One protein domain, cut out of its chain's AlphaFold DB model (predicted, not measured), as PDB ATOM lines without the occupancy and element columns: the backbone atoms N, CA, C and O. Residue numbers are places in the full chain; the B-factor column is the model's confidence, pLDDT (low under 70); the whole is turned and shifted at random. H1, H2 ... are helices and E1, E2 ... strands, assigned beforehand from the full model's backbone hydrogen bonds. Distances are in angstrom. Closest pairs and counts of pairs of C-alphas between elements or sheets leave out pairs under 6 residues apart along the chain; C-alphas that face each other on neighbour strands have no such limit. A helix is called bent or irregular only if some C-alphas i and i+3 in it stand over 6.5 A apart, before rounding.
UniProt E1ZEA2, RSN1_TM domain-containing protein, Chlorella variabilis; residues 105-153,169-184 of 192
ATOM      1  N   SER A 105     106.283  99.660  99.512       79.31
ATOM      2  CA  SER A 105     107.605  99.369 100.076       79.31
ATOM      3  C   SER A 105     108.392  98.425  99.166       79.31
ATOM      4  O   SER A 105     107.837  97.454  98.645       79.31
ATOM      5  N   ASP A 106     109.699  98.663  99.038       80.81
ATOM      6  CA  ASP A 106     110.619  97.848  98.236       80.81
ATOM      7  C   ASP A 106     110.575  96.358  98.620       80.81
ATOM      8  O   ASP A 106     110.703  95.489  97.760       80.81
ATOM      9  N   GLY A 107     110.335  96.049  99.901       78.25
ATOM     10  CA  GLY A 107     110.187  94.668 100.375       78.25
ATOM     11  C   GLY A 107     108.939  93.979  99.812       78.25
ATOM     12  O   GLY A 107     109.011  92.841  99.357       78.25
ATOM     13  N   ALA A 108     107.814  94.696  99.752       75.12
ATOM     14  CA  ALA A 108     106.576  94.188  99.161       75.12
ATOM     15  C   ALA A 108     106.670  94.080  97.627       75.12
ATOM     16  O   ALA A 108     106.042  93.213  97.018       75.12
ATOM     17  N   LEU A 109     107.473  94.938  96.991       77.62
ATOM     18  CA  LEU A 109     107.805  94.854  95.565       77.62
ATOM     19  C   LEU A 109     108.645  93.622  95.243       77.62
ATOM     20  O   LEU A 109     108.334  92.930  94.277       77.62
ATOM     21  N   LEU A 110     109.659  93.325  96.058       82.56
ATOM     22  CA  LEU A 110     110.504  92.147  95.873       82.56
ATOM     23  C   LEU A 110     109.689  90.855  95.963       82.56
ATOM     24  O   LEU A 110     109.829  89.976  95.117       82.56
ATOM     25  N   GLU A 111     108.828  90.761  96.975       80.50
ATOM     26  CA  GLU A 111     108.038  89.559  97.242       80.50
ATOM     27  C   GLU A 111     106.939  89.338  96.195       80.50
ATOM     28  O   GLU A 111     106.676  88.208  95.792       80.50
ATOM     29  N   SER A 112     106.314  90.426  95.725       76.19
ATOM     30  CA  SER A 112     105.255  90.345  94.723       76.19
ATOM     31  C   SER A 112     105.815  90.317  93.302       76.19
ATOM     32  O   SER A 112     105.565  89.370  92.572       76.19
ATOM     33  N   ALA A 113     106.534  91.343  92.844       80.12
ATOM     34  CA  ALA A 113     106.946  91.525  91.449       80.12
ATOM     35  C   ALA A 113     108.270  90.830  91.077       80.12
ATOM     36  O   ALA A 113     108.563  90.698  89.890       80.12
ATOM     37  N   GLY A 114     109.031  90.353  92.064       86.44
ATOM     38  CA  GLY A 114     110.324  89.704  91.861       86.44
ATOM     39  C   GLY A 114     111.497  90.686  91.784       86.44
ATOM     40  O   GLY A 114     111.342  91.907  91.850       86.44
ATOM     41  N   LEU A 115     112.703  90.128  91.655       89.56
ATOM     42  CA  LEU A 115     113.956  90.890  91.704       89.56
ATOM     43  C   LEU A 115     114.148  91.816  90.489       89.56
ATOM     44  O   LEU A 115     114.616  92.936  90.657       89.56
ATOM     45  N   ASP A 116     113.762  91.380  89.287       91.62
ATOM     46  CA  ASP A 116     113.950  92.141  88.038       91.62
ATOM     47  C   ASP A 116     113.182  93.476  88.046       91.62
ATOM     48  O   ASP A 116     113.750  94.546  87.819       91.62
ATOM     49  N   ALA A 117     111.909  93.436  88.450       85.69
ATOM     50  CA  ALA A 117     111.079  94.630  88.595       85.69
ATOM     51  C   ALA A 117     111.627  95.600  89.657       85.69
ATOM     52  O   ALA A 117     111.576  96.820  89.473       85.69
ATOM     53  N   LEU A 118     112.179  95.073  90.757       87.88
ATOM     54  CA  LEU A 118     112.817  95.891  91.789       87.88
ATOM     55  C   LEU A 118     114.061  96.598  91.243       87.88
ATOM     56  O   LEU A 118     114.242  97.790  91.494       87.88
ATOM     57  N   VAL A 119     114.904  95.897  90.484       91.44
ATOM     58  CA  VAL A 119     116.106  96.484  89.878       91.44
ATOM     59  C   VAL A 119     115.729  97.584  88.882       91.44
ATOM     60  O   VAL A 119     116.294  98.675  88.956       91.44
ATOM     61  N   ALA A 120     114.726  97.365  88.026       89.38
ATOM     62  CA  ALA A 120     114.232  98.391  87.105       89.38
ATOM     63  C   ALA A 120     113.735  99.651  87.844       89.38
ATOM     64  O   ALA A 120     114.101 100.771  87.481       89.38
ATOM     65  N   GLN A 121     112.971  99.479  88.930       88.44
ATOM     66  CA  GLN A 121     112.498 100.595  89.754       88.44
ATOM     67  C   GLN A 121     113.655 101.363  90.408       88.44
ATOM     68  O   GLN A 121     113.647 102.594  90.449       88.44
ATOM     69  N   ARG A 122     114.684 100.655  90.892       90.12
ATOM     70  CA  ARG A 122     115.895 101.282  91.442       90.12
ATOM     71  C   ARG A 122     116.628 102.102  90.390       90.12
ATOM     72  O   ARG A 122     117.010 103.227  90.688       90.12
ATOM     73  N   ILE A 123     116.783 101.585  89.171       92.44
ATOM     74  CA  ILE A 123     117.438 102.303  88.068       92.44
ATOM     75  C   ILE A 123     116.679 103.594  87.737       92.44
ATOM     76  O   ILE A 123     117.299 104.651  87.637       92.44
ATOM     77  N   LEU A 124     115.347 103.541  87.638       89.75
ATOM     78  CA  LEU A 124     114.523 104.735  87.414       89.75
ATOM     79  C   LEU A 124     114.641 105.740  88.567       89.75
ATOM     80  O   LEU A 124     114.786 106.940  88.327       89.75
ATOM     81  N   GLY A 125     114.629 105.259  89.812       89.19
ATOM     82  CA  GLY A 125     114.815 106.087  91.004       89.19
ATOM     83  C   GLY A 125     116.183 106.772  91.041       89.19
ATOM     84  O   GLY A 125     116.255 107.977  91.273       89.19
ATOM     85  N   PHE A 126     117.259 106.039  90.747       91.81
ATOM     86  CA  PHE A 126     118.608 106.599  90.637       91.81
ATOM     87  C   PHE A 126     118.724 107.587  89.478       91.81
ATOM     88  O   PHE A 126     119.324 108.643  89.652       91.81
ATOM     89  N   GLY A 127     118.108 107.296  88.331       90.25
ATOM     90  CA  GLY A 127     118.043 108.218  87.199       90.25
ATOM     91  C   GLY A 127     117.374 109.538  87.580       90.25
ATOM     92  O   GLY A 127     117.934 110.601  87.335       90.25
ATOM     93  N   CYS A 128     116.228 109.486  88.263       91.56
ATOM     94  CA  CYS A 128     115.552 110.687  88.757       91.56
ATOM     95  C   CYS A 128     116.407 111.438  89.787       91.56
ATOM     96  O   CYS A 128     116.536 112.656  89.700       91.56
ATOM     97  N   LEU A 129     117.020 110.728  90.738       93.31
ATOM     98  CA  LEU A 129     117.850 111.330  91.785       93.31
ATOM     99  C   LEU A 129     119.152 111.933  91.240       93.31
ATOM    100  O   LEU A 129     119.646 112.891  91.821       93.31
ATOM    101  N   ALA A 130     119.688 111.418  90.133       92.31
ATOM    102  CA  ALA A 130     120.858 111.973  89.455       92.31
ATOM    103  C   ALA A 130     120.495 113.150  88.535       92.31
ATOM    104  O   ALA A 130     121.189 114.166  88.523       92.31
ATOM    105  N   LEU A 131     119.390 113.045  87.789       92.31
ATOM    106  CA  LEU A 131     118.944 114.097  86.875       92.31
ATOM    107  C   LEU A 131     118.420 115.323  87.619       92.31
ATOM    108  O   LEU A 131     118.684 116.439  87.194       92.31
ATOM    109  N   LEU A 132     117.723 115.159  88.743       94.00
ATOM    110  CA  LEU A 132     117.132 116.273  89.485       94.00
ATOM    111  C   LEU A 132     118.171 117.324  89.942       94.00
ATOM    112  O   LEU A 132     118.029 118.481  89.544       94.00
ATOM    113  N   PRO A 133     119.244 116.994  90.688       93.62
ATOM    114  CA  PRO A 133     120.260 117.978  91.062       93.62
ATOM    115  C   PRO A 133     121.005 118.526  89.841       93.62
ATOM    116  O   PRO A 133     121.330 119.710  89.824       93.62
ATOM    117  N   LEU A 134     121.215 117.710  88.800       91.62
ATOM    118  CA  LEU A 134     121.823 118.159  87.548       91.62
ATOM    119  C   LEU A 134     120.949 119.199  86.836       91.62
ATOM    120  O   LEU A 134     121.470 120.196  86.349       91.62
ATOM    121  N   THR A 135     119.626 119.013  86.814       92.56
ATOM    122  CA  THR A 135     118.692 119.998  86.253       92.56
ATOM    123  C   THR A 135     118.627 121.267  87.093       92.56
ATOM    124  O   THR A 135     118.633 122.350  86.521       92.56
ATOM    125  N   ILE A 136     118.634 121.173  88.429       94.31
ATOM    126  CA  ILE A 136     118.659 122.354  89.307       94.31
ATOM    127  C   ILE A 136     119.940 123.158  89.085       94.31
ATOM    128  O   ILE A 136     119.877 124.372  88.908       94.31
ATOM    129  N   LEU A 137     121.094 122.487  89.066       92.75
ATOM    130  CA  LEU A 137     122.383 123.124  88.809       92.75
ATOM    131  C   LEU A 137     122.419 123.710  87.395       92.75
ATOM    132  O   LEU A 137     122.794 124.866  87.222       92.75
ATOM    133  N   GLY A 138     121.962 122.949  86.400       88.12
ATOM    134  CA  GLY A 138     121.866 123.385  85.013       88.12
ATOM    135  C   GLY A 138     121.023 124.647  84.872       88.12
ATOM    136  O   GLY A 138     121.514 125.642  84.363       88.12
ATOM    137  N   VAL A 139     119.792 124.661  85.384       88.81
ATOM    138  CA  VAL A 139     118.903 125.834  85.341       88.81
ATOM    139  C   VAL A 139     119.490 127.007  86.134       88.81
ATOM    140  O   VAL A 139     119.479 128.139  85.652       88.81
ATOM    141  N   GLY A 140     120.045 126.744  87.320       89.19
ATOM    142  CA  GLY A 140     120.635 127.765  88.187       89.19
ATOM    143  C   GLY A 140     121.873 128.444  87.599       89.19
ATOM    144  O   GLY A 140     122.088 129.622  87.863       89.19
ATOM    145  N   VAL A 141     122.661 127.735  86.787       87.12
ATOM    146  CA  VAL A 141     123.875 128.270  86.148       87.12
ATOM    147  C   VAL A 141     123.598 128.774  84.729       87.12
ATOM    148  O   VAL A 141     124.042 129.865  84.379       87.12
ATOM    149  N   LEU A 142     122.839 128.041  83.905       80.62
ATOM    150  CA  LEU A 142     122.598 128.421  82.506       80.62
ATOM    151  C   LEU A 142     121.728 129.671  82.371       80.62
ATOM    152  O   LEU A 142     121.994 130.468  81.476       80.62
ATOM    153  N   ILE A 143     120.710 129.873  83.218       83.44
ATOM    154  CA  ILE A 143     119.850 131.067  83.127       83.44
ATOM    155  C   ILE A 143     120.657 132.368  83.288       83.44
ATOM    156  O   ILE A 143     120.580 133.215  82.395       83.44
ATOM    157  N   PRO A 144     121.433 132.572  84.374       82.06
ATOM    158  CA  PRO A 144     122.180 133.815  84.550       82.06
ATOM    159  C   PRO A 144     123.293 133.991  83.511       82.06
ATOM    160  O   PRO A 144     123.502 135.108  83.038       82.06
ATOM    161  N   VAL A 145     123.969 132.907  83.109       79.62
ATOM    162  CA  VAL A 145     125.012 132.952  82.070       79.62
ATOM    163  C   VAL A 145     124.433 133.382  80.720       79.62
ATOM    164  O   VAL A 145     124.971 134.271  80.064       79.62
ATOM    165  N   ASN A 146     123.294 132.815  80.328       73.19
ATOM    166  CA  ASN A 146     122.612 133.185  79.091       73.19
ATOM    167  C   ASN A 146     122.131 134.650  79.128       73.19
ATOM    168  O   ASN A 146     122.273 135.384  78.152       73.19
ATOM    169  N   TYR A 147     121.639 135.122  80.277       75.31
ATOM    170  CA  TYR A 147     121.189 136.509  80.410       75.31
ATOM    171  C   TYR A 147     122.331 137.535  80.289       75.31
ATOM    172  O   TYR A 147     122.123 138.603  79.719       75.31
ATOM    173  N   THR A 148     123.530 137.231  80.804       74.38
ATOM    174  CA  THR A 148     124.659 138.184  80.837       74.38
ATOM    175  C   THR A 148     125.517 138.185  79.566       74.38
ATOM    176  O   THR A 148     126.078 139.215  79.201       74.38
ATOM    177  N   SER A 149     125.630 137.051  78.868       61.75
ATOM    178  CA  SER A 149     126.550 136.889  77.727       61.75
ATOM    179  C   SER A 149     125.885 136.994  76.355       61.75
ATOM    180  O   SER A 149     126.556 136.809  75.342       61.75
ATOM    181  N   TYR A 150     124.587 137.291  76.296       61.28
ATOM    182  CA  TYR A 150     123.876 137.384  75.028       61.28
ATOM    183  C   TYR A 150     124.278 138.634  74.238       61.28
ATOM    184  O   TYR A 150     123.890 139.755  74.568       61.28
ATOM    185  N   VAL A 151     125.001 138.418  73.140       60.91
ATOM    186  CA  VAL A 151     125.159 139.397  72.066       60.91
ATOM    187  C   VAL A 151     124.248 138.954  70.918       60.91
ATOM    188  O   VAL A 151     124.398 137.823  70.447       60.91
ATOM    189  N   PRO A 152     123.290 139.781  70.459       59.34
ATOM    190  CA  PRO A 152     122.450 139.422  69.327       59.34
ATOM    191  C   PRO A 152     123.329 139.182  68.097       59.34
ATOM    192  O   PRO A 152     124.010 140.093  67.615       59.34
ATOM    193  N   ALA A 153     123.314 137.944  67.598       58.50
ATOM    194  CA  ALA A 153     123.989 137.577  66.365       58.50
ATOM    195  C   ALA A 153     123.370 138.395  65.226       58.50
ATOM    196  O   ALA A 153     122.233 138.185  64.800       58.50
ATOM    197  N   THR A 169     121.100 144.229  57.160       56.69
ATOM    198  CA  THR A 169     121.343 143.750  58.517       56.69
ATOM    199  C   THR A 169     120.119 142.987  59.002       56.69
ATOM    200  O   THR A 169     119.087 143.594  59.289       56.69
ATOM    201  N   THR A 170     120.216 141.662  59.102       55.25
ATOM    202  CA  THR A 170     119.145 140.843  59.679       55.25
ATOM    203  C   THR A 170     119.554 140.433  61.087       55.25
ATOM    204  O   THR A 170     120.574 139.774  61.293       55.25
ATOM    205  N   SER A 171     118.773 140.859  62.080       53.69
ATOM    206  CA  SER A 171     118.910 140.367  63.451       53.69
ATOM    207  C   SER A 171     118.354 138.948  63.500       53.69
ATOM    208  O   SER A 171     117.170 138.734  63.232       53.69
ATOM    209  N   ILE A 172     119.216 137.978  63.798       59.62
ATOM    210  CA  ILE A 172     118.803 136.590  63.975       59.62
ATOM    211  C   ILE A 172     118.256 136.459  65.402       59.62
ATOM    212  O   ILE A 172     119.010 136.429  66.376       59.62
ATOM    213  N   ASN A 173     116.928 136.429  65.527       56.53
ATOM    214  CA  ASN A 173     116.217 136.270  66.798       56.53
ATOM    215  C   ASN A 173     116.120 134.788  67.191       56.53
ATOM    216  O   ASN A 173     115.028 134.249  67.349       56.53
ATOM    217  N   ASP A 174     117.262 134.121  67.343       65.75
ATOM    218  CA  ASP A 174     117.289 132.696  67.674       65.75
ATOM    219  C   ASP A 174     117.434 132.496  69.179       65.75
ATOM    220  O   ASP A 174     118.539 132.321  69.694       65.75
ATOM    221  N   ASP A 175     116.300 132.480  69.890       68.12
ATOM    222  CA  ASP A 175     116.238 132.209  71.335       68.12
ATOM    223  C   ASP A 175     116.898 130.878  71.723       68.12
ATOM    224  O   ASP A 175     117.437 130.743  72.822       68.12
ATOM    225  N   PHE A 176     116.922 129.911  70.801       65.81
ATOM    226  CA  PHE A 176     117.611 128.639  70.985       65.81
ATOM    227  C   PHE A 176     119.136 128.790  70.977       65.81
ATOM    228  O   PHE A 176     119.806 128.241  71.853       65.81
ATOM    229  N   LEU A 177     119.697 129.579  70.052       65.75
ATOM    230  CA  LEU A 177     121.145 129.806  69.991       65.75
ATOM    231  C   LEU A 177     121.656 130.480  71.269       65.75
ATOM    232  O   LEU A 177     122.754 130.158  71.721       65.75
ATOM    233  N   ARG A 178     120.829 131.310  71.920       62.81
ATOM    234  CA  ARG A 178     121.137 131.929  73.225       62.81
ATOM    235  C   ARG A 178     121.417 130.900  74.316       62.81
ATOM    236  O   ARG A 178     122.215 131.146  75.211       62.81
ATOM    237  N   MET A 179     120.770 129.737  74.245       65.88
ATOM    238  CA  MET A 179     120.906 128.669  75.241       65.88
ATOM    239  C   MET A 179     122.128 127.770  75.000       65.88
ATOM    240  O   MET A 179     122.364 126.847  75.778       65.88
ATOM    241  N   THR A 180     122.910 128.024  73.945       71.06
ATOM    242  CA  THR A 180     124.062 127.203  73.547       71.06
ATOM    243  C   THR A 180     125.388 127.940  73.754       71.06
ATOM    244  O   THR A 180     125.461 129.163  73.656       71.06
ATOM    245  N   MET A 181     126.472 127.197  74.013       66.06
ATOM    246  CA  MET A 181     127.807 127.775  74.253       66.06
ATOM    247  C   MET A 181     128.368 128.572  73.066       66.06
ATOM    248  O   MET A 181     129.248 129.402  73.267       66.06
ATOM    249  N   SER A 182     127.854 128.378  71.848       66.38
ATOM    250  CA  SER A 182     128.279 129.144  70.670       66.38
ATOM    251  C   SER A 182     127.861 130.615  70.704       66.38
ATOM    252  O   SER A 182     128.372 131.397  69.910       66.38
ATOM    253  N   ALA A 183     126.956 131.011  71.604       62.69
ATOM    254  CA  ALA A 183     126.602 132.417  71.802       62.69
ATOM    255  C   ALA A 183     127.626 133.191  72.655       62.69
ATOM    256  O   ALA A 183     127.554 134.417  72.724       62.69
ATOM    257  N   VAL A 184     128.569 132.505  73.313       66.25
ATOM    258  CA  VAL A 184     129.557 133.141  74.190       66.25
ATOM    259  C   VAL A 184     130.790 133.554  73.371       66.25
ATOM    260  O   VAL A 184     131.442 132.686  72.787       66.25
TER     261      VAL A 184
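AT A GLANCE: This is residues 105 to 153 and 169 to 184 of the 192 residues of the protein "RSN1_TM domain-containing protein" of Chlorella variabilis (UniProt E1ZEA2). One long, solitary helix, H2, makes most of the length of a thin, extended shape, with the short helix H1 turned at a corner at one end of it and a small, loose cluster of chain near its other end. That far cluster holds the one-turn helix H3, close to H2 near Asn 146, and the three-residue strand E1, which reaches beyond the end of H2; the long run of H2 from 123 to 141 stands free between the two ends. The printed part has 65 residues with three named helices and one named strand, in the order H1, H2, E1, H3; the strand pairs with no named strand, and the class is mostly helix. The whole is extended, with a radius of gyration of the C-alphas of 20.9 A, and its C-alphas span 67 by 20 by 14 A.

HOW THE PARTS SIT: The first helix, H1, residues 106 to 113, is joined by a tight link of one residue to the longest helix, H2, residues 115 to 149. H1 and H2 touch, with 5 pairs of C-alphas within 8 A. Their closest C-alphas are those of Leu 110 and Leu 118, 6.0 A apart, and H2 touches H1 with residues 117 to 118 alone. The lines of the two helices stand at a steep tilt of 55 degrees, and they run opposite ways. Residues 111 to 116, of which 111 to 113 belong to H1, stand free, and so do residues 123 to 141 of H2. After the cut comes the strand E1, residues 169 to 171, which pairs with no named strand. A tight link of three residues leads from E1 to the last helix, H3, residues 175 to 178. H2 and H3 are close but not clearly touching, with 1 pair of C-alphas within 8 A: those of Asn 146 and Arg 178, 6.2 A apart. H1 is apart from E1 and from H3; E1 is also apart from H2 and from H3. In the backbone of H1 every O i to N i+4 pair is within hydrogen-bond range, and in H2 28 of 31 are; H3 is too short for such a pair, and its 1 pair of O i and N i+3 is not within range.

IN THESE COORDINATES: H1 has 8 residues, Asp 106 to Ala 113, and begins at C-alpha 106, (110.619, 97.848, 98.236); it is 10.0 A long from first to last C-alpha. H2 has 35 residues and measures 49.7 A from C-alpha 115 at (113.956, 90.890, 91.704) to C-alpha 149 at (126.550, 136.889, 77.727). H2 is neither bent nor irregular, but only just: C-alphas 130 and 133 are 6.2 A apart. E1 has 3 residues, Thr 169 to Ser 171, and is 6.5 A long. H3 has 4 residues, Asp 175 to Arg 178, is 5.3 A long, and ends at C-alpha 178, (121.137, 131.929, 73.225).

THE WHOLE: The outline is a rod, and the two C-alphas farthest apart are those of Glu 111 and Thr 169, at 67.9 A. From the first printed C-alpha, that of Ser 105, to the last, that of Val 184, the distance is 47.9 A. Residues 154 to 168 are cut out and not printed, and C-alphas 153 and 169 are 10.3 A apart across this cut. The link across the cut runs from H2 to E1; of the links that are printed whole, H1 to H2 and E1 to H3, both are tight. The mean pLDDT of the printed part is 78.5. In this predicted model 20 printed residues are under 70: residues 149 to 153, 169 to 179 and 181 to 184. The mean pLDDT is 87 for H2 and 55 for E1.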